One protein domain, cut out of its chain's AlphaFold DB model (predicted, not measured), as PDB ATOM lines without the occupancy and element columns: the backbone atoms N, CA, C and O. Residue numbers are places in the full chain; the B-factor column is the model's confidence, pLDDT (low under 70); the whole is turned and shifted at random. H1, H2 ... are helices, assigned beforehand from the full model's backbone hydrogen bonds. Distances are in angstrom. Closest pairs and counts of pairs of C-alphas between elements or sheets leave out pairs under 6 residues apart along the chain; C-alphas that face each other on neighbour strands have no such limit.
ATOM      1  N   LEU A 128      75.770 119.807 115.286       94.06
ATOM      2  CA  LEU A 128      77.127 120.285 115.009       94.06
ATOM      3  C   LEU A 128      77.611 121.282 116.073       94.06
ATOM      4  O   LEU A 128      78.759 121.202 116.508       94.06
ATOM      5  N   ASN A 129      76.739 122.170 116.557       95.94
ATOM      6  CA  ASN A 129      77.072 123.065 117.666       95.94
ATOM      7  C   ASN A 129      77.445 122.295 118.940       95.94
ATOM      8  O   ASN A 129      78.368 122.706 119.638       95.94
ATOM      9  N   TYR A 130      76.782 121.174 119.236       96.12
ATOM     10  CA  TYR A 130      77.164 120.312 120.357       96.12
ATOM     11  C   TYR A 130      78.508 119.611 120.104       96.12
ATOM     12  O   TYR A 130      79.383 119.617 120.972       96.12
ATOM     13  N   GLN A 131      78.728 119.083 118.895       91.69
ATOM     14  CA  GLN A 131      79.998 118.444 118.527       91.69
ATOM     15  C   GLN A 131      81.188 119.386 118.706       91.69
ATOM     16  O   GLN A 131      82.146 119.063 119.406       91.69
ATOM     17  N   TYR A 132      81.127 120.578 118.114       90.12
ATOM     18  CA  TYR A 132      82.237 121.525 118.180       90.12
ATOM     19  C   TYR A 132      82.297 122.278 119.508       90.12
ATOM     20  O   TYR A 132      83.382 122.535 120.026       90.12
ATOM     21  N   GLY A 133      81.142 122.639 120.059       94.00
ATOM     22  CA  GLY A 133      81.067 123.485 121.240       94.00
ATOM     23  C   GLY A 133      81.242 122.737 122.560       94.00
ATOM     24  O   GLY A 133      81.644 123.348 123.543       94.00
ATOM     25  N   VAL A 134      80.977 121.429 122.598       95.19
ATOM     26  CA  VAL A 134      81.098 120.614 123.818       95.19
ATOM     27  C   VAL A 134      82.166 119.542 123.643       95.19
ATOM     28  O   VAL A 134      83.175 119.570 124.348       95.19
ATOM     29  N   ILE A 135      81.993 118.630 122.682       93.06
ATOM     30  CA  ILE A 135      82.873 117.457 122.535       93.06
ATOM     31  C   ILE A 135      84.295 117.868 122.142       93.06
ATOM     32  O   ILE A 135      85.267 117.480 122.792       93.06
ATOM     33  N   VAL A 136      84.439 118.693 121.105       93.38
ATOM     34  CA  VAL A 136      85.754 119.192 120.675       93.38
ATOM     35  C   VAL A 136      86.387 120.075 121.748       93.38
ATOM     36  O   VAL A 136      87.593 119.981 121.963       93.38
ATOM     37  N   GLU A 137      85.609 120.884 122.468       94.88
ATOM     38  CA  GLU A 137      86.136 121.718 123.556       94.88
ATOM     39  C   GLU A 137      86.681 120.864 124.717       94.88
ATOM     40  O   GLU A 137      87.775 121.122 125.226       94.88
ATOM     41  N   GLN A 138      85.990 119.777 125.071       93.56
ATOM     42  CA  GLN A 138      86.484 118.792 126.035       93.56
ATOM     43  C   GLN A 138      87.789 118.135 125.558       93.56
ATOM     44  O   GLN A 138      88.733 117.973 126.334       93.56
ATOM     45  N   LEU A 139      87.875 117.788 124.272       93.44
ATOM     46  CA  LEU A 139      89.080 117.207 123.679       93.44
ATOM     47  C   LEU A 139      90.247 118.199 123.612       93.44
ATOM     48  O   LEU A 139      91.400 117.784 123.720       93.44
ATOM     49  N   VAL A 140      89.979 119.498 123.454       94.44
ATOM     50  CA  VAL A 140      90.997 120.557 123.529       94.44
ATOM     51  C   VAL A 140      91.627 120.591 124.920       94.44
ATOM     52  O   VAL A 140      92.856 120.584 125.029       94.44
ATOM     53  N   LEU A 141      90.808 120.552 125.974       92.56
ATOM     54  CA  LEU A 141      91.286 120.453 127.355       92.56
ATOM     55  C   LEU A 141      92.094 119.166 127.583       92.56
ATOM     56  O   LEU A 141      93.217 119.236 128.079       92.56
ATOM     57  N   ALA A 142      91.586 118.014 127.138       91.25
ATOM     58  CA  ALA A 142      92.280 116.730 127.274       91.25
ATOM     59  C   ALA A 142      93.623 116.696 126.515       91.25
ATOM     60  O   ALA A 142      94.618 116.165 127.006       91.25
ATOM     61  N   ALA A 143      93.693 117.299 125.324       91.81
ATOM     62  CA  ALA A 143      94.933 117.398 124.558       91.81
ATOM     63  C   ALA A 143      95.959 118.325 125.233       91.81
ATOM     64  O   ALA A 143      97.167 118.066 125.173       91.81
ATOM     65  N   ALA A 144      95.499 119.400 125.879       91.31
ATOM     66  CA  ALA A 144      96.353 120.265 126.686       91.31
ATOM     67  C   ALA A 144      96.879 119.531 127.926       91.31
ATOM     68  O   ALA A 144      98.074 119.601 128.219       91.31
ATOM     69  N   GLU A 145      96.029 118.762 128.602       88.19
ATOM     70  CA  GLU A 145      96.426 117.919 129.727       88.19
ATOM     71  C   GLU A 145      97.471 116.868 129.311       88.19
ATOM     72  O   GLU A 145      98.530 116.773 129.935       88.19
ATOM     73  N   GLU A 146      97.250 116.149 128.202       86.38
ATOM     74  CA  GLU A 146      98.204 115.159 127.677       86.38
ATOM     75  C   GLU A 146      99.574 115.798 127.387       86.38
ATOM     76  O   GLU A 146     100.618 115.216 127.698       86.38
ATOM     77  N   LYS A 147      99.595 117.013 126.820       86.75
ATOM     78  CA  LYS A 147     100.829 117.780 126.584       86.75
ATOM     79  C   LYS A 147     101.533 118.117 127.902       86.75
ATOM     80  O   LYS A 147     102.745 117.939 128.009       86.75
ATOM     81  N   LEU A 148     100.793 118.600 128.896       85.06
ATOM     82  CA  LEU A 148     101.344 118.976 130.198       85.06
ATOM     83  C   LEU A 148     101.903 117.768 130.956       85.06
ATOM     84  O   LEU A 148     102.957 117.882 131.577       85.06
ATOM     85  N   LEU A 149     101.241 116.611 130.871       82.12
ATOM     86  CA  LEU A 149     101.721 115.365 131.463       82.12
ATOM     87  C   LEU A 149     103.006 114.867 130.791       82.12
ATOM     88  O   LEU A 149     103.927 114.464 131.493       82.12
ATOM     89  N   LYS A 150     103.110 114.949 129.457       82.00
ATOM     90  CA  LYS A 150     104.339 114.585 128.722       82.00
ATOM     91  C   LYS A 150     105.522 115.495 129.045       82.00
ATOM     92  O   LYS A 150     106.659 115.039 129.040       82.00
ATOM     93  N   ASN A 151     105.251 116.768 129.322       75.56
ATOM     94  CA  ASN A 151     106.275 117.763 129.638       75.56
ATOM     95  C   ASN A 151     106.634 117.807 131.133       75.56
ATOM     96  O   ASN A 151     107.560 118.519 131.522       75.56
ATOM     97  N   ALA A 152     105.902 117.087 131.988       69.44
ATOM     98  CA  ALA A 152     106.203 117.019 133.407       69.44
ATOM     99  C   ALA A 152     107.454 116.155 133.633       69.44
ATOM    100  O   ALA A 152     107.451 114.956 133.364       69.44
ATOM    101  N   SER A 153     108.526 116.764 134.150       60.16
ATOM    102  CA  SER A 153     109.724 116.039 134.596       60.16
ATOM    103  C   SER A 153     109.357 114.947 135.612       60.16
ATOM    104  O   SER A 153     108.510 115.171 136.484       60.16
ATOM    105  N   PRO A 161      98.651 121.158 141.465       49.38
ATOM    106  CA  PRO A 161      97.249 121.468 141.231       49.38
ATOM    107  C   PRO A 161      96.682 120.364 140.326       49.38
ATOM    108  O   PRO A 161      97.401 119.861 139.447       49.38
ATOM    109  N   TYR A 162      95.435 119.954 140.582       52.03
ATOM    110  CA  TYR A 162      94.707 118.964 139.781       52.03
ATOM    111  C   TYR A 162      94.951 119.229 138.286       52.03
ATOM    112  O   TYR A 162      94.986 120.388 137.861       52.03
ATOM    113  N   ALA A 163      95.236 118.177 137.511       50.25
ATOM    114  CA  ALA A 163      95.697 118.283 136.121       50.25
ATOM    115  C   ALA A 163      94.784 119.185 135.260       50.25
ATOM    116  O   ALA A 163      95.281 119.960 134.437       50.25
ATOM    117  N   ASP A 164      93.498 119.195 135.597       62.94
ATOM    118  CA  ASP A 164      92.442 120.045 135.064       62.94
ATOM    119  C   ASP A 164      92.783 121.549 135.120       62.94
ATOM    120  O   ASP A 164      92.711 122.233 134.099       62.94
ATOM    121  N   GLU A 165      93.248 122.099 136.253       74.88
ATOM    122  CA  GLU A 165      93.463 123.554 136.397       74.88
ATOM    123  C   GLU A 165      94.554 124.103 135.467       74.88
ATOM    124  O   GLU A 165      94.454 125.229 134.961       74.88
ATOM    125  N   ARG A 166      95.606 123.313 135.227       83.75
ATOM    126  CA  ARG A 166      96.700 123.710 134.330       83.75
ATOM    127  C   ARG A 166      96.267 123.650 132.869       83.75
ATOM    128  O   ARG A 166      96.678 124.524 132.107       83.75
ATOM    129  N   ALA A 167      95.418 122.690 132.496       89.62
ATOM    130  CA  ALA A 167      94.852 122.609 131.152       89.62
ATOM    131  C   ALA A 167      93.988 123.842 130.833       89.62
ATOM    132  O   ALA A 167      94.164 124.445 129.774       89.62
ATOM    133  N   PHE A 168      93.153 124.305 131.775       91.75
ATOM    134  CA  PHE A 168      92.389 125.553 131.605       91.75
ATOM    135  C   PHE A 168      93.298 126.766 131.380       91.75
ATOM    136  O   PHE A 168      93.067 127.555 130.461       91.75
ATOM    137  N   LYS A 169      94.369 126.906 132.173       91.44
ATOM    138  CA  LYS A 169      95.322 128.013 132.007       91.44
ATOM    139  C   LYS A 169      96.070 127.932 130.673       91.44
ATOM    140  O   LYS A 169      96.258 128.962 130.030       91.44
ATOM    141  N   GLU A 170      96.474 126.735 130.255       90.56
ATOM    142  CA  GLU A 170      97.148 126.495 128.973       90.56
ATOM    143  C   GLU A 170      96.240 126.805 127.781       90.56
ATOM    144  O   GLU A 170      96.712 127.350 126.789       90.56
ATOM    145  N   VAL A 171      94.946 126.489 127.855       93.75
ATOM    146  CA  VAL A 171      94.017 126.697 126.734       93.75
ATOM    147  C   VAL A 171      93.514 128.136 126.711       93.75
ATOM    148  O   VAL A 171      93.682 128.811 125.703       93.75
ATOM    149  N   TYR A 172      92.969 128.643 127.820       94.00
ATOM    150  CA  TYR A 172      92.256 129.928 127.864       94.00
ATOM    151  C   TYR A 172      93.086 131.098 128.404       94.00
ATOM    152  O   TYR A 172      92.600 132.226 128.455       94.00
ATOM    153  N   GLY A 173      94.314 130.851 128.874       92.19
ATOM    154  CA  GLY A 173      95.142 131.872 129.528       92.19
ATOM    155  C   GLY A 173      94.656 132.278 130.926       92.19
ATOM    156  O   GLY A 173      95.201 133.206 131.521       92.19
ATOM    157  N   ALA A 174      93.645 131.596 131.470       92.00
ATOM    158  CA  ALA A 174      93.031 131.899 132.758       92.00
ATOM    159  C   ALA A 174      92.810 130.619 133.584       92.00
ATOM    160  O   ALA A 174      92.509 129.571 133.015       92.00
ATOM    161  N   PRO A 175      92.947 130.678 134.922       90.88
ATOM    162  CA  PRO A 175      92.670 129.531 135.779       90.88
ATOM    163  C   PRO A 175      91.170 129.212 135.817       90.88
ATOM    164  O   PRO A 175      90.332 130.107 135.659       90.88
ATOM    165  N   PHE A 176      90.837 127.954 136.118       90.06
ATOM    166  CA  PHE A 176      89.460 127.450 136.184       90.06
ATOM    167  C   PHE A 176      88.533 128.330 137.038       90.06
ATOM    168  O   PHE A 176      87.464 128.717 136.578       90.06
ATOM    169  N   GLN A 177      88.960 128.741 138.239       89.75
ATOM    170  CA  GLN A 177      88.136 129.578 139.128       89.75
ATOM    171  C   GLN A 177      87.777 130.946 138.521       89.75
ATOM    172  O   GLN A 177      86.675 131.460 138.736       89.75
ATOM    173  N   LYS A 178      88.677 131.535 137.721       92.69
ATOM    174  CA  LYS A 178      88.406 132.797 137.017       92.69
ATOM    175  C   LYS A 178      87.389 132.586 135.895       92.69
ATOM    176  O   LYS A 178      86.436 133.352 135.804       92.69
ATOM    177  N   LEU A 179      87.555 131.529 135.098       94.50
ATOM    178  CA  LEU A 179      86.612 131.157 134.036       94.50
ATOM    179  C   LEU A 179      85.225 130.825 134.603       94.50
ATOM    180  O   LEU A 179      84.219 131.292 134.083       94.50
ATOM    181  N   ARG A 180      85.166 130.101 135.722       93.62
ATOM    182  CA  ARG A 180      83.931 129.791 136.455       93.62
ATOM    183  C   ARG A 180      83.219 131.053 136.948       93.62
ATOM    184  O   ARG A 180      81.997 131.149 136.859       93.62
ATOM    185  N   SER A 181      83.977 132.038 137.432       93.44
ATOM    186  CA  SER A 181      83.432 133.337 137.854       93.44
ATOM    187  C   SER A 181      82.888 134.146 136.671       93.44
ATOM    188  O   SER A 181      81.814 134.732 136.770       93.44
ATOM    189  N   GLN A 182      83.593 134.137 135.534       95.31
ATOM    190  CA  GLN A 182      83.134 134.773 134.294       95.31
ATOM    191  C   GLN A 182      81.884 134.093 133.724       95.31
ATOM    192  O   GLN A 182      80.954 134.782 133.320       95.31
ATOM    193  N   TYR A 183      81.828 132.760 133.747       95.75
ATOM    194  CA  TYR A 183      80.651 131.991 133.346       95.75
ATOM    195  C   TYR A 183      79.424 132.374 134.171       95.75
ATOM    196  O   TYR A 183      78.371 132.670 133.604       95.75
ATOM    197  N   ARG A 184      79.578 132.453 135.500       95.19
ATOM    198  CA  ARG A 184      78.508 132.917 136.387       95.19
ATOM    199  C   ARG A 184      78.060 134.332 136.028       95.19
ATOM    200  O   ARG A 184      76.868 134.557 135.905       95.19
ATOM    201  N   GLY A 185      78.996 135.261 135.833       95.62
ATOM    202  CA  GLY A 185      78.666 136.647 135.485       95.62
ATOM    203  C   GLY A 185      78.020 136.816 134.104       95.62
ATOM    204  O   GLY A 185      77.318 137.793 133.885       95.62
ATOM    205  N   ALA A 186      78.250 135.883 133.176       94.62
ATOM    206  CA  ALA A 186      77.715 135.945 131.817       94.62
ATOM    207  C   ALA A 186      76.385 135.199 131.630       94.62
ATOM    208  O   ALA A 186      75.679 135.468 130.662       94.62
ATOM    209  N   THR A 187      76.075 134.223 132.488       92.38
ATOM    210  CA  THR A 187      74.926 133.315 132.302       92.38
ATOM    211  C   THR A 187      73.986 133.250 133.501       92.38
ATOM    212  O   THR A 187      72.976 132.555 133.431       92.38
ATOM    213  N   ASP A 188      74.350 133.883 134.620       92.19
ATOM    214  CA  ASP A 188      73.717 133.752 135.940       92.19
ATOM    215  C   ASP A 188      73.651 132.311 136.487       92.19
ATOM    216  O   ASP A 188      73.078 132.055 137.548       92.19
ATOM    217  N   ARG A 189      74.294 131.345 135.817       90.75
ATOM    218  CA  ARG A 189      74.331 129.944 136.238       90.75
ATOM    219  C   ARG A 189      75.529 129.668 137.134       90.75
ATOM    220  O   ARG A 189      76.657 130.093 136.886       90.75
ATOM    221  N   LEU A 190      75.286 128.872 138.169       88.62
ATOM    222  CA  LEU A 190      76.336 128.329 139.016       88.62
ATOM    223  C   LEU A 190      76.840 127.016 138.424       88.62
ATOM    224  O   LEU A 190      76.057 126.128 138.099       88.62
ATOM    225  N   LEU A 191      78.159 126.871 138.350       90.31
ATOM    226  CA  LEU A 191      78.801 125.571 138.203       90.31
ATOM    227  C   LEU A 191      79.237 125.147 139.609       90.31
ATOM    228  O   LEU A 191      80.144 125.792 140.126       90.31
ATOM    229  N   PRO A 192      78.589 124.197 140.300       85.88
ATOM    230  CA  PRO A 192      79.011 123.769 141.637       85.88
ATOM    231  C   PRO A 192      80.297 122.928 141.570       85.88
ATOM    232  O   PRO A 192      80.746 122.558 140.493       85.88
ATOM    233  N   GLU A 193      80.920 122.657 142.719       79.81
ATOM    234  CA  GLU A 193      82.137 121.825 142.780       79.81
ATOM    235  C   GLU A 193      81.857 120.382 142.336       79.81
ATOM    236  O   GLU A 193      82.611 119.806 141.559       79.81
ATOM    237  N   HIS A 194      80.702 119.847 142.734       81.88
ATOM    238  CA  HIS A 194      80.163 118.583 142.236       81.88
ATOM    239  C   HIS A 194      79.126 118.851 141.142       81.88
ATOM    240  O   HIS A 194      77.928 118.629 141.324       81.88
ATOM    241  N   ALA A 195      79.588 119.410 140.022       84.12
ATOM    242  CA  ALA A 195      78.747 119.666 138.861       84.12
ATOM    243  C   ALA A 195      78.226 118.364 138.246       84.12
ATOM    244  O   ALA A 195      78.966 117.393 138.076       84.12
ATOM    245  N   SER A 196      76.948 118.360 137.868       87.56
ATOM    246  CA  SER A 196      76.425 117.314 136.999       87.56
ATOM    247  C   SER A 196      77.086 117.401 135.622       87.56
ATOM    248  O   SER A 196      77.557 118.464 135.206       87.56
ATOM    249  N   ARG A 197      77.067 116.290 134.877       87.69
ATOM    250  CA  ARG A 197      77.546 116.259 133.489       87.69
ATOM    251  C   ARG A 197      76.919 117.379 132.651       87.69
ATOM    252  O   ARG A 197      77.650 118.148 132.045       87.69
ATOM    253  N   SER A 198      75.596 117.534 132.717       89.81
ATOM    254  CA  SER A 198      74.873 118.592 132.001       89.81
ATOM    255  C   SER A 198      75.353 119.998 132.397       89.81
ATOM    256  O   SER A 198      75.627 120.823 131.532       89.81
ATOM    257  N   GLN A 199      75.562 120.276 133.689       91.31
ATOM    258  CA  GLN A 199      76.098 121.576 134.121       91.31
ATOM    259  C   GLN A 199      77.497 121.845 133.553       91.31
ATOM    260  O   GLN A 199      77.802 122.976 133.166       91.31
ATOM    261  N   TYR A 200      78.339 120.815 133.485       93.31
ATOM    262  CA  TYR A 200      79.670 120.922 132.901       93.31
ATOM    263  C   TYR A 200      79.625 121.093 131.376       93.31
ATOM    264  O   TYR A 200      80.375 121.899 130.837       93.31
ATOM    265  N   GLU A 201      78.709 120.424 130.676       94.31
ATOM    266  CA  GLU A 201      78.502 120.589 129.229       94.31
ATOM    267  C   GLU A 201      78.044 122.010 128.872       94.31
ATOM    268  O   GLU A 201      78.560 122.595 127.922       94.31
ATOM    269  N   HIS A 202      77.165 122.623 129.674       95.56
ATOM    270  CA  HIS A 202      76.814 124.042 129.522       95.56
ATOM    271  C   HIS A 202      78.034 124.958 129.699       95.56
ATOM    272  O   HIS A 202      78.212 125.922 128.951       95.56
ATOM    273  N   PHE A 203      78.895 124.654 130.675       96.12
ATOM    274  CA  PHE A 203      80.129 125.404 130.892       96.12
ATOM    275  C   PHE A 203      81.119 125.238 129.729       96.12
ATOM    276  O   PHE A 203      81.682 126.231 129.272       96.12
ATOM    277  N   LEU A 204      81.289 124.022 129.202       95.56
ATOM    278  CA  LEU A 204      82.107 123.758 128.014       95.56
ATOM    279  C   LEU A 204      81.567 124.490 126.784       95.56
ATOM    280  O   LEU A 204      82.333 125.148 126.079       95.56
ATOM    281  N   TYR A 205      80.250 124.467 126.575       97.19
ATOM    282  CA  TYR A 205      79.631 125.192 125.474       97.19
ATOM    283  C   TYR A 205      79.907 126.695 125.561       97.19
ATOM    284  O   TYR A 205      80.318 127.321 124.581       97.19
ATOM    285  N   TRP A 206      79.777 127.276 126.755       97.56
ATOM    286  CA  TRP A 206      80.164 128.663 126.999       97.56
ATOM    287  C   TRP A 206      81.661 128.909 126.751       97.56
ATOM    288  O   TRP A 206      82.008 129.914 126.128       97.56
ATOM    289  N   LEU A 207      82.543 127.996 127.172       96.50
ATOM    290  CA  LEU A 207      83.986 128.103 126.943       96.50
ATOM    291  C   LEU A 207      84.355 128.079 125.460       96.50
ATOM    292  O   LEU A 207      85.227 128.844 125.052       96.50
ATOM    293  N   SER A 208      83.670 127.278 124.643       95.75
ATOM    294  CA  SER A 208      83.894 127.277 123.193       95.75
ATOM    295  C   SER A 208      83.584 128.649 122.580       95.75
ATOM    296  O   SER A 208      84.406 129.219 121.858       95.75
ATOM    297  N   LYS A 209      82.452 129.257 122.970       95.56
ATOM    298  CA  LYS A 209      82.065 130.618 122.568       95.56
ATOM    299  C   LYS A 209      83.058 131.654 123.096       95.56
ATOM    300  O   LYS A 209      83.447 132.565 122.367       95.56
ATOM    301  N   TYR A 210      83.502 131.514 124.346       94.94
ATOM    302  CA  TYR A 210      84.529 132.367 124.940       94.94
ATOM    303  C   TYR A 210      85.840 132.297 124.144       94.94
ATOM    304  O   TYR A 210      86.401 133.344 123.817       94.94
ATOM    305  N   ARG A 211      86.286 131.090 123.768       93.56
ATOM    306  CA  ARG A 211      87.527 130.851 123.024       93.56
ATOM    307  C   ARG A 211      87.500 131.473 121.638       93.56
ATOM    308  O   ARG A 211      88.448 132.155 121.270       93.56
ATOM    309  N   ILE A 212      86.401 131.316 120.907       91.31
ATOM    310  CA  ILE A 212      86.242 131.920 119.576       91.31
ATOM    311  C   ILE A 212      86.279 133.456 119.648       91.31
ATOM    312  O   ILE A 212      86.820 134.096 118.753       91.31
ATOM    313  N   ARG A 213      85.728 134.056 120.711       92.56
ATOM    314  CA  ARG A 213      85.631 135.519 120.851       92.56
ATOM    315  C   ARG A 213      86.901 136.193 121.371       92.56
ATOM    316  O   ARG A 213      87.148 137.339 121.018       92.56
ATOM    317  N   HIS A 214      87.661 135.528 122.241       89.44
ATOM    318  CA  HIS A 214      88.738 136.173 123.008       89.44
ATOM    319  C   HIS A 214      90.140 135.650 122.690       89.44
ATOM    320  O   HIS A 214      91.113 136.255 123.136       89.44
ATOM    321  N   LEU A 215      90.270 134.523 121.983       90.12
ATOM    322  CA  LEU A 215      91.572 133.943 121.657       90.12
ATOM    323  C   LEU A 215      91.931 134.133 120.186       90.12
ATOM    324  O   LEU A 215      91.079 134.115 119.302       90.12
ATOM    325  N   GLU A 216      93.236 134.250 119.942       89.94
ATOM    326  CA  GLU A 216      93.811 134.368 118.605       89.94
ATOM    327  C   GLU A 216      93.342 133.228 117.680       89.94
ATOM    328  O   GLU A 216      93.535 132.051 118.023       89.94
ATOM    329  N   PRO A 217      92.802 133.527 116.481       88.31
ATOM    330  CA  PRO A 217      92.268 132.511 115.569       88.31
ATOM    331  C   PRO A 217      93.268 131.397 115.240       88.31
ATOM    332  O   PRO A 217      92.915 130.216 115.215       88.31
ATOM    333  N   ALA A 218      94.545 131.750 115.060       87.19
ATOM    334  CA  ALA A 218      95.611 130.787 114.787       87.19
ATOM    335  C   ALA A 218      95.819 129.795 115.946       87.19
ATOM    336  O   ALA A 218      96.051 128.601 115.717       87.19
ATOM    337  N   ARG A 219      95.700 130.265 117.194       87.94
ATOM    338  CA  ARG A 219      95.801 129.421 118.389       87.94
ATOM    339  C   ARG A 219      94.591 128.501 118.500       87.94
ATOM    340  O   ARG A 219      94.774 127.292 118.614       87.94
ATOM    341  N   THR A 220      93.383 129.043 118.349       89.00
ATOM    342  CA  THR A 220      92.129 128.274 118.359       89.00
ATOM    343  C   THR A 220      92.140 127.159 117.308       89.00
ATOM    344  O   THR A 220      91.808 126.014 117.622       89.00
ATOM    345  N   ALA A 221      92.598 127.444 116.086       85.75
ATOM    346  CA  ALA A 221      92.739 126.441 115.031       85.75
ATOM    347  C   ALA A 221      93.801 125.373 115.363       85.75
ATOM    348  O   ALA A 221      93.587 124.185 115.123       85.75
ATOM    349  N   SER A 222      94.941 125.771 115.938       89.06
ATOM    350  CA  SER A 222      96.017 124.852 116.342       89.06
ATOM    351  C   SER A 222      95.598 123.903 117.469       89.06
ATOM    352  O   SER A 222      95.848 122.697 117.387       89.06
ATOM    353  N   ASP A 223      94.940 124.425 118.505       90.62
ATOM    354  CA  ASP A 223      94.415 123.632 119.620       90.62
ATOM    355  C   ASP A 223      93.327 122.669 119.138       90.62
ATOM    356  O   ASP A 223      93.366 121.480 119.455       90.62
ATOM    357  N   THR A 224      92.422 123.149 118.283       90.44
ATOM    358  CA  THR A 224      91.383 122.309 117.674       90.44
ATOM    359  C   THR A 224      92.005 121.195 116.833       90.44
ATOM    360  O   THR A 224      91.645 120.036 116.995       90.44
ATOM    361  N   ARG A 225      93.027 121.480 116.015       90.56
ATOM    362  CA  ARG A 225      93.744 120.436 115.260       90.56
ATOM    363  C   ARG A 225      94.348 119.369 116.180       90.56
ATOM    364  O   ARG A 225      94.282 118.185 115.863       90.56
ATOM    365  N   ARG A 226      94.914 119.758 117.329       90.62
ATOM    366  CA  ARG A 226      95.430 118.803 118.328       90.62
ATOM    367  C   ARG A 226      94.321 117.951 118.946       90.62
ATOM    368  O   ARG A 226      94.510 116.743 119.071       90.62
ATOM    369  N   ALA A 227      93.177 118.547 119.269       91.06
ATOM    370  CA  ALA A 227      91.999 117.828 119.753       91.06
ATOM    371  C   ALA A 227      91.502 116.788 118.737       91.06
ATOM    372  O   ALA A 227      91.242 115.643 119.094       91.06
ATOM    373  N   MET A 228      91.478 117.143 117.452       89.06
ATOM    374  CA  MET A 228      91.073 116.252 116.356       89.06
ATOM    375  C   MET A 228      92.031 115.063 116.188       89.06
ATOM    376  O   MET A 228      91.606 113.925 115.998       89.06
ATOM    377  N   LEU A 229      93.339 115.301 116.321       89.94
ATOM    378  CA  LEU A 229      94.343 114.231 116.329       89.94
ATOM    379  C   LEU A 229      94.206 113.319 117.557       89.94
ATOM    380  O   LEU A 229      94.473 112.119 117.471       89.94
ATOM    381  N   LEU A 230      93.822 113.865 118.714       89.25
ATOM    382  CA  LEU A 230      93.513 113.065 119.897       89.25
ATOM    383  C   LEU A 230      92.267 112.201 119.663       89.25
ATOM    384  O   LEU A 230      92.343 110.998 119.897       89.25
ATOM    385  N   LEU A 231      91.182 112.775 119.134       87.56
ATOM    386  CA  LEU A 231      89.956 112.049 118.794       87.56
ATOM    387  C   LEU A 231      90.242 110.855 117.876       87.56
ATOM    388  O   LEU A 231      89.931 109.721 118.232       87.56
ATOM    389  N   SER A 232      90.960 111.084 116.772       85.25
ATOM    390  CA  SER A 232      91.327 110.014 115.836       85.25
ATOM    391  C   SER A 232      92.102 108.873 116.517       85.25
ATOM    392  O   SER A 232      91.822 107.694 116.287       85.25
ATOM    393  N   ARG A 233      93.040 109.193 117.425       87.00
ATOM    394  CA  ARG A 233      93.780 108.179 118.203       87.00
ATOM    395  C   ARG A 233      92.878 107.408 119.171       87.00
ATOM    396  O   ARG A 233      93.058 106.196 119.323       87.00
ATOM    397  N   LEU A 234      91.955 108.091 119.848       85.00
ATOM    398  CA  LEU A 234      91.002 107.463 120.767       85.00
ATOM    399  C   LEU A 234      90.081 106.501 120.019       85.00
ATOM    400  O   LEU A 234      89.847 105.389 120.484       85.00
ATOM    401  N   GLU A 235      89.645 106.862 118.821       76.94
ATOM    402  CA  GLU A 235      88.758 106.011 118.035       76.94
ATOM    403  C   GLU A 235      89.459 104.819 117.410       76.94
ATOM    404  O   GLU A 235      88.896 103.731 117.403       76.94
ATOM    405  N   GLN A 236      90.712 104.953 116.969       77.81
ATOM    406  CA  GLN A 236      91.504 103.785 116.570       77.81
ATOM    407  C   GLN A 236      91.651 102.781 117.723       77.81
ATOM    408  O   GLN A 236      91.646 101.568 117.510       77.81
ATOM    409  N   ARG A 237      91.782 103.262 118.968       79.25
ATOM    410  CA  ARG A 237      91.782 102.397 120.160       79.25
ATOM    411  C   ARG A 237      90.405 101.784 120.403       79.25
ATOM    412  O   ARG A 237      90.339 100.574 120.581       79.25
ATOM    413  N   ARG A 238      89.338 102.585 120.341       77.06
ATOM    414  CA  ARG A 238      87.951 102.118 120.483       77.06
ATOM    415  C   ARG A 238      87.622 101.034 119.458       77.06
ATOM    416  O   ARG A 238      87.142  99.975 119.827       77.06
ATOM    417  N   ASN A 239      87.938 101.256 118.186       70.94
ATOM    418  CA  ASN A 239      87.653 100.303 117.115       70.94
ATOM    419  C   ASN A 239      88.445  99.004 117.296       70.94
ATOM    420  O   ASN A 239      87.912  97.936 117.036       70.94
ATOM    421  N   ARG A 240      89.690  99.063 117.792       72.25
ATOM    422  CA  ARG A 240      90.435  97.844 118.151       72.25
ATOM    423  C   ARG A 240      89.778  97.070 119.288       72.25
ATOM    424  O   ARG A 240      89.729  95.853 119.201       72.25
ATOM    425  N   PHE A 241      89.278  97.762 120.309       68.94
ATOM    426  CA  PHE A 241      88.549  97.140 121.414       68.94
ATOM    427  C   PHE A 241      87.267  96.451 120.915       68.94
ATOM    428  O   PHE A 241      87.075  95.264 121.132       68.94
ATOM    429  N   LEU A 242      86.452  97.149 120.120       67.88
ATOM    430  CA  LEU A 242      85.195  96.605 119.588       67.88
ATOM    431  C   LEU A 242      85.395  95.438 118.605       67.88
ATOM    432  O   LEU A 242      84.613  94.488 118.604       67.88
ATOM    433  N   SER A 243      86.456  95.481 117.792       62.62
ATOM    434  CA  SER A 243      86.820  94.388 116.878       62.62
ATOM    435  C   SER A 243      87.384  93.153 117.591       62.62
ATOM    436  O   SER A 243      87.471  92.098 116.969       62.62
ATOM    437  N   GLN A 244      87.806  93.265 118.857       56.59
ATOM    438  CA  GLN A 244      88.245  92.117 119.660       56.59
ATOM    439  C   GLN A 244      87.059  91.363 120.281       56.59
ATOM    440  O   GLN A 244      87.126  90.143 120.394       56.59
ATOM    441  N   ASP A 245      85.961  92.061 120.589       52.62
ATOM    442  CA  ASP A 245      84.746  91.479 121.183       52.62
ATOM    443  C   ASP A 245      83.727  90.970 120.146       52.62
ATOM    444  O   ASP A 245      82.772  90.273 120.486       52.62
ATOM    445  N   SER A 246      83.906  91.284 118.858       44.53
ATOM    446  CA  SER A 246      83.023  90.802 117.793       44.53
ATOM    447  C   SER A 246      83.779  90.534 116.495       44.53
ATOM    448  O   SER A 246      84.441  91.405 115.935       44.53
ATOM    449  N   ASN A 247      83.670  89.292 116.012       39.62
ATOM    450  CA  ASN A 247      84.212  88.874 114.725       39.62
ATOM    451  C   ASN A 247      83.489  89.680 113.632       39.62
ATOM    452  O   ASN A 247      82.298  89.481 113.393       39.62
ATOM    453  N   SER A 248      84.220  90.597 112.999       42.09
ATOM    454  CA  SER A 248      83.749  91.680 112.125       42.09
ATOM    455  C   SER A 248      83.083  92.851 112.865       42.09
ATOM    456  O   SER A 248      82.088  92.671 113.560       42.09
ATOM    457  N   LEU A 249      83.632  94.064 112.671       40.62
ATOM    458  CA  LEU A 249      82.944  95.274 112.184       40.62
ATOM    459  C   LEU A 249      83.710  96.554 112.565       40.62
ATOM    460  O   LEU A 249      83.633  97.054 113.684       40.62
ATOM    461  N   THR A 250      84.385  97.153 111.584       41.78
ATOM    462  CA  THR A 250      84.859  98.539 111.656       41.78
ATOM    463  C   THR A 250      83.639  99.459 111.548       41.78
ATOM    464  O   THR A 250      83.171  99.760 110.454       41.78
ATOM    465  N   ALA A 251      83.050  99.840 112.681       43.62
ATOM    466  CA  ALA A 251      81.895 100.731 112.714       43.62
ATOM    467  C   ALA A 251      82.317 102.203 112.532       43.62
ATOM    468  O   ALA A 251      83.244 102.680 113.190       43.62
ATOM    469  N   GLY A 252      81.633 102.916 111.632       47.03
ATOM    470  CA  GLY A 252      81.740 104.366 111.494       47.03
ATOM    471  C   GLY A 252      81.020 105.064 112.647       47.03
ATOM    472  O   GLY A 252      79.884 104.735 112.975       47.03
ATOM    473  N   SER A 253      81.703 106.004 113.289       51.53
ATOM    474  CA  SER A 253      81.138 106.881 114.317       51.53
ATOM    475  C   SER A 253      80.457 108.055 113.620       51.53
ATOM    476  O   SER A 253      81.134 108.761 112.870       51.53
ATOM    477  N   VAL A 254      79.168 108.314 113.886       47.22
ATOM    478  CA  VAL A 254      78.447 109.498 113.349       47.22
ATOM    479  C   VAL A 254      79.204 110.795 113.684       47.22
ATOM    480  O   VAL A 254      79.213 111.755 112.919       47.22
ATOM    481  N   TYR A 255      79.931 110.776 114.801       53.19
ATOM    482  CA  TYR A 255      80.765 111.864 115.298       53.19
ATOM    483  C   TYR A 255      81.923 112.214 114.356       53.19
ATOM    484  O   TYR A 255      82.229 113.389 114.189       53.19
ATOM    485  N   LEU A 256      82.567 111.229 113.720       47.28
ATOM    486  CA  LEU A 256      83.759 111.480 112.905       47.28
ATOM    487  C   LEU A 256      83.452 112.088 111.557       47.28
ATOM    488  O   LEU A 256      84.203 112.951 111.116       47.28
ATOM    489  N   HIS A 257      82.405 111.594 110.899       48.56
ATOM    490  CA  HIS A 257      82.066 112.050 109.560       48.56
ATOM    491  C   HIS A 257      81.634 113.520 109.633       48.56
ATOM    492  O   HIS A 257      82.274 114.365 109.023       48.56
ATOM    493  N   ALA A 258      80.725 113.867 110.551       47.53
ATOM    494  CA  ALA A 258      80.304 115.253 110.770       47.53
ATOM    495  C   ALA A 258      81.476 116.211 111.074       47.53
ATOM    496  O   ALA A 258      81.520 117.348 110.599       47.53
ATOM    497  N   ILE A 259      82.450 115.742 111.858       50.16
ATOM    498  CA  ILE A 259      83.605 116.531 112.286       50.16
ATOM    499  C   ILE A 259      84.694 116.634 111.188       50.16
ATOM    500  O   ILE A 259      85.378 117.659 111.097       50.16
ATOM    501  N   SER A 260      84.875 115.601 110.356       45.81
ATOM    502  CA  SER A 260      85.856 115.574 109.257       45.81
ATOM    503  C   SER A 260      85.343 116.258 107.987       45.81
ATOM    504  O   SER A 260      86.130 116.893 107.284       45.81
ATOM    505  N   SER A 261      84.033 116.192 107.736       42.84
ATOM    506  CA  SER A 261      83.346 116.795 106.592       42.84
ATOM    507  C   SER A 261      83.274 118.324 106.662       42.84
ATOM    508  O   SER A 261      83.080 118.965 105.631       42.84
ATOM    509  N   ASN A 262      83.423 118.939 107.848       46.88
ATOM    510  CA  ASN A 262      83.113 120.364 108.025       46.88
ATOM    511  C   ASN A 262      84.072 121.167 108.943       46.88
ATOM    512  O   ASN A 262      83.648 121.824 109.896       46.88
ATOM    513  N   PRO A 263      85.385 121.223 108.635       44.34
ATOM    514  CA  PRO A 263      86.389 121.892 109.476       44.34
ATOM    515  C   PRO A 263      86.216 123.419 109.622       44.34
ATOM    516  O   PRO A 263      86.858 124.021 110.483       44.34
ATOM    517  N   ASN A 264      85.366 124.056 108.806       39.53
ATOM    518  CA  ASN A 264      85.204 125.514 108.753       39.53
ATOM    519  C   ASN A 264      84.008 126.060 109.557       39.53
ATOM    520  O   ASN A 264      83.822 127.272 109.584       39.53
ATOM    521  N   LEU A 265      83.207 125.234 110.247       42.84
ATOM    522  CA  LEU A 265      82.010 125.723 110.960       42.84
ATOM    523  C   LEU A 265      82.304 126.721 112.094       42.84
ATOM    524  O   LEU A 265      81.430 127.511 112.452       42.84
ATOM    525  N   LEU A 266      83.537 126.747 112.613       37.53
ATOM    526  CA  LEU A 266      83.972 127.707 113.634       37.53
ATOM    527  C   LEU A 266      83.843 129.177 113.186       37.53
ATOM    528  O   LEU A 266      83.743 130.048 114.047       37.53
ATOM    529  N   SER A 267      83.801 129.474 111.878       39.09
ATOM    530  CA  SER A 267      83.565 130.841 111.386       39.09
ATOM    531  C   SER A 267      82.092 131.268 111.446       39.09
ATOM    532  O   SER A 267      81.812 132.457 111.583       39.09
ATOM    533  N   ASN A 268      81.144 130.324 111.402       36.00
ATOM    534  CA  ASN A 268      79.706 130.618 111.327       36.00
ATOM    535  C   ASN A 268      79.010 130.668 112.697       36.00
ATOM    536  O   ASN A 268      77.980 131.326 112.827       36.00
TER     537      ASN A 268
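AT A GLANCE: This is residues 128 to 153 and 161 to 268 of the 276 residues of an uncharacterized protein of Chloroflexi bacterium (UniProt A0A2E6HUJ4). Look first at H1, a long helix through the middle, crossed by H4 and H5 about at right angles, with H2 packed on its later part and short H6 at its first turn. H3 lies at one end of the longest axis, and H5 runs on past H1 toward the other. The printed part has 134 residues with six named helices, H1 to H6 in order, and no named strand, all helix in class. It is compact, with a radius of gyration of the C-alphas of 16.2 A and spans of 52 by 40 by 31 A.

IN THESE COORDINATES: Find C-alpha 128 at (77.127, 120.285, 115.009); from there H1 runs 32.7 A to residue 151. Next come H2, residues 163 to 172, and H3, residues 176 to 187. H4, residues 197 to 214, is 25.1 A long. H5, residues 217 to 245, runs 42.1 A to C-alpha 245 at (84.746, 91.479, 121.183). H6 covers residues 254 to 261.

HOW THE PARTS SIT: Begin at the hub, H1. Its residues 130 to 138 touch H4, about perpendicular at 84 degrees, closest at the C-alphas of Gly 133 and Tyr 205, 4.8 A. Its residues 136 to 143 touch H5 at 89 degrees, closest at C-alphas 140 and 227, 4.8 A. Its residues 140 to 148 touch H2 at a steep tilt of 64 degrees, with C-alphas 145 and 167 closest at 5.1 A. Its residues 128 to 132 touch H6, with C-alphas 128 and 258 closest at 7.3 A. H3 only just touches H2, with 3 pairs of C-alphas within 8 A, closest at C-alphas 176 and 165, 5.6 A; H3 and H1 are apart. In H2, H3, H4 and H5 every O i to N i+4 pair is within hydrogen-bond range; in H1 it is 18 of 20, in H6 3 of 4.

THE WHOLE: The farthest C-alphas, of Gly 185 and Asn 247, are 52.4 A apart. Residues 154 to 160 are not printed, leaving 15.1 A between C-alphas 153 and 161. Of the links printed whole, none is long. The model's pLDDT is under 70 at residues 152 to 153, 161 to 164 and 241 to 268.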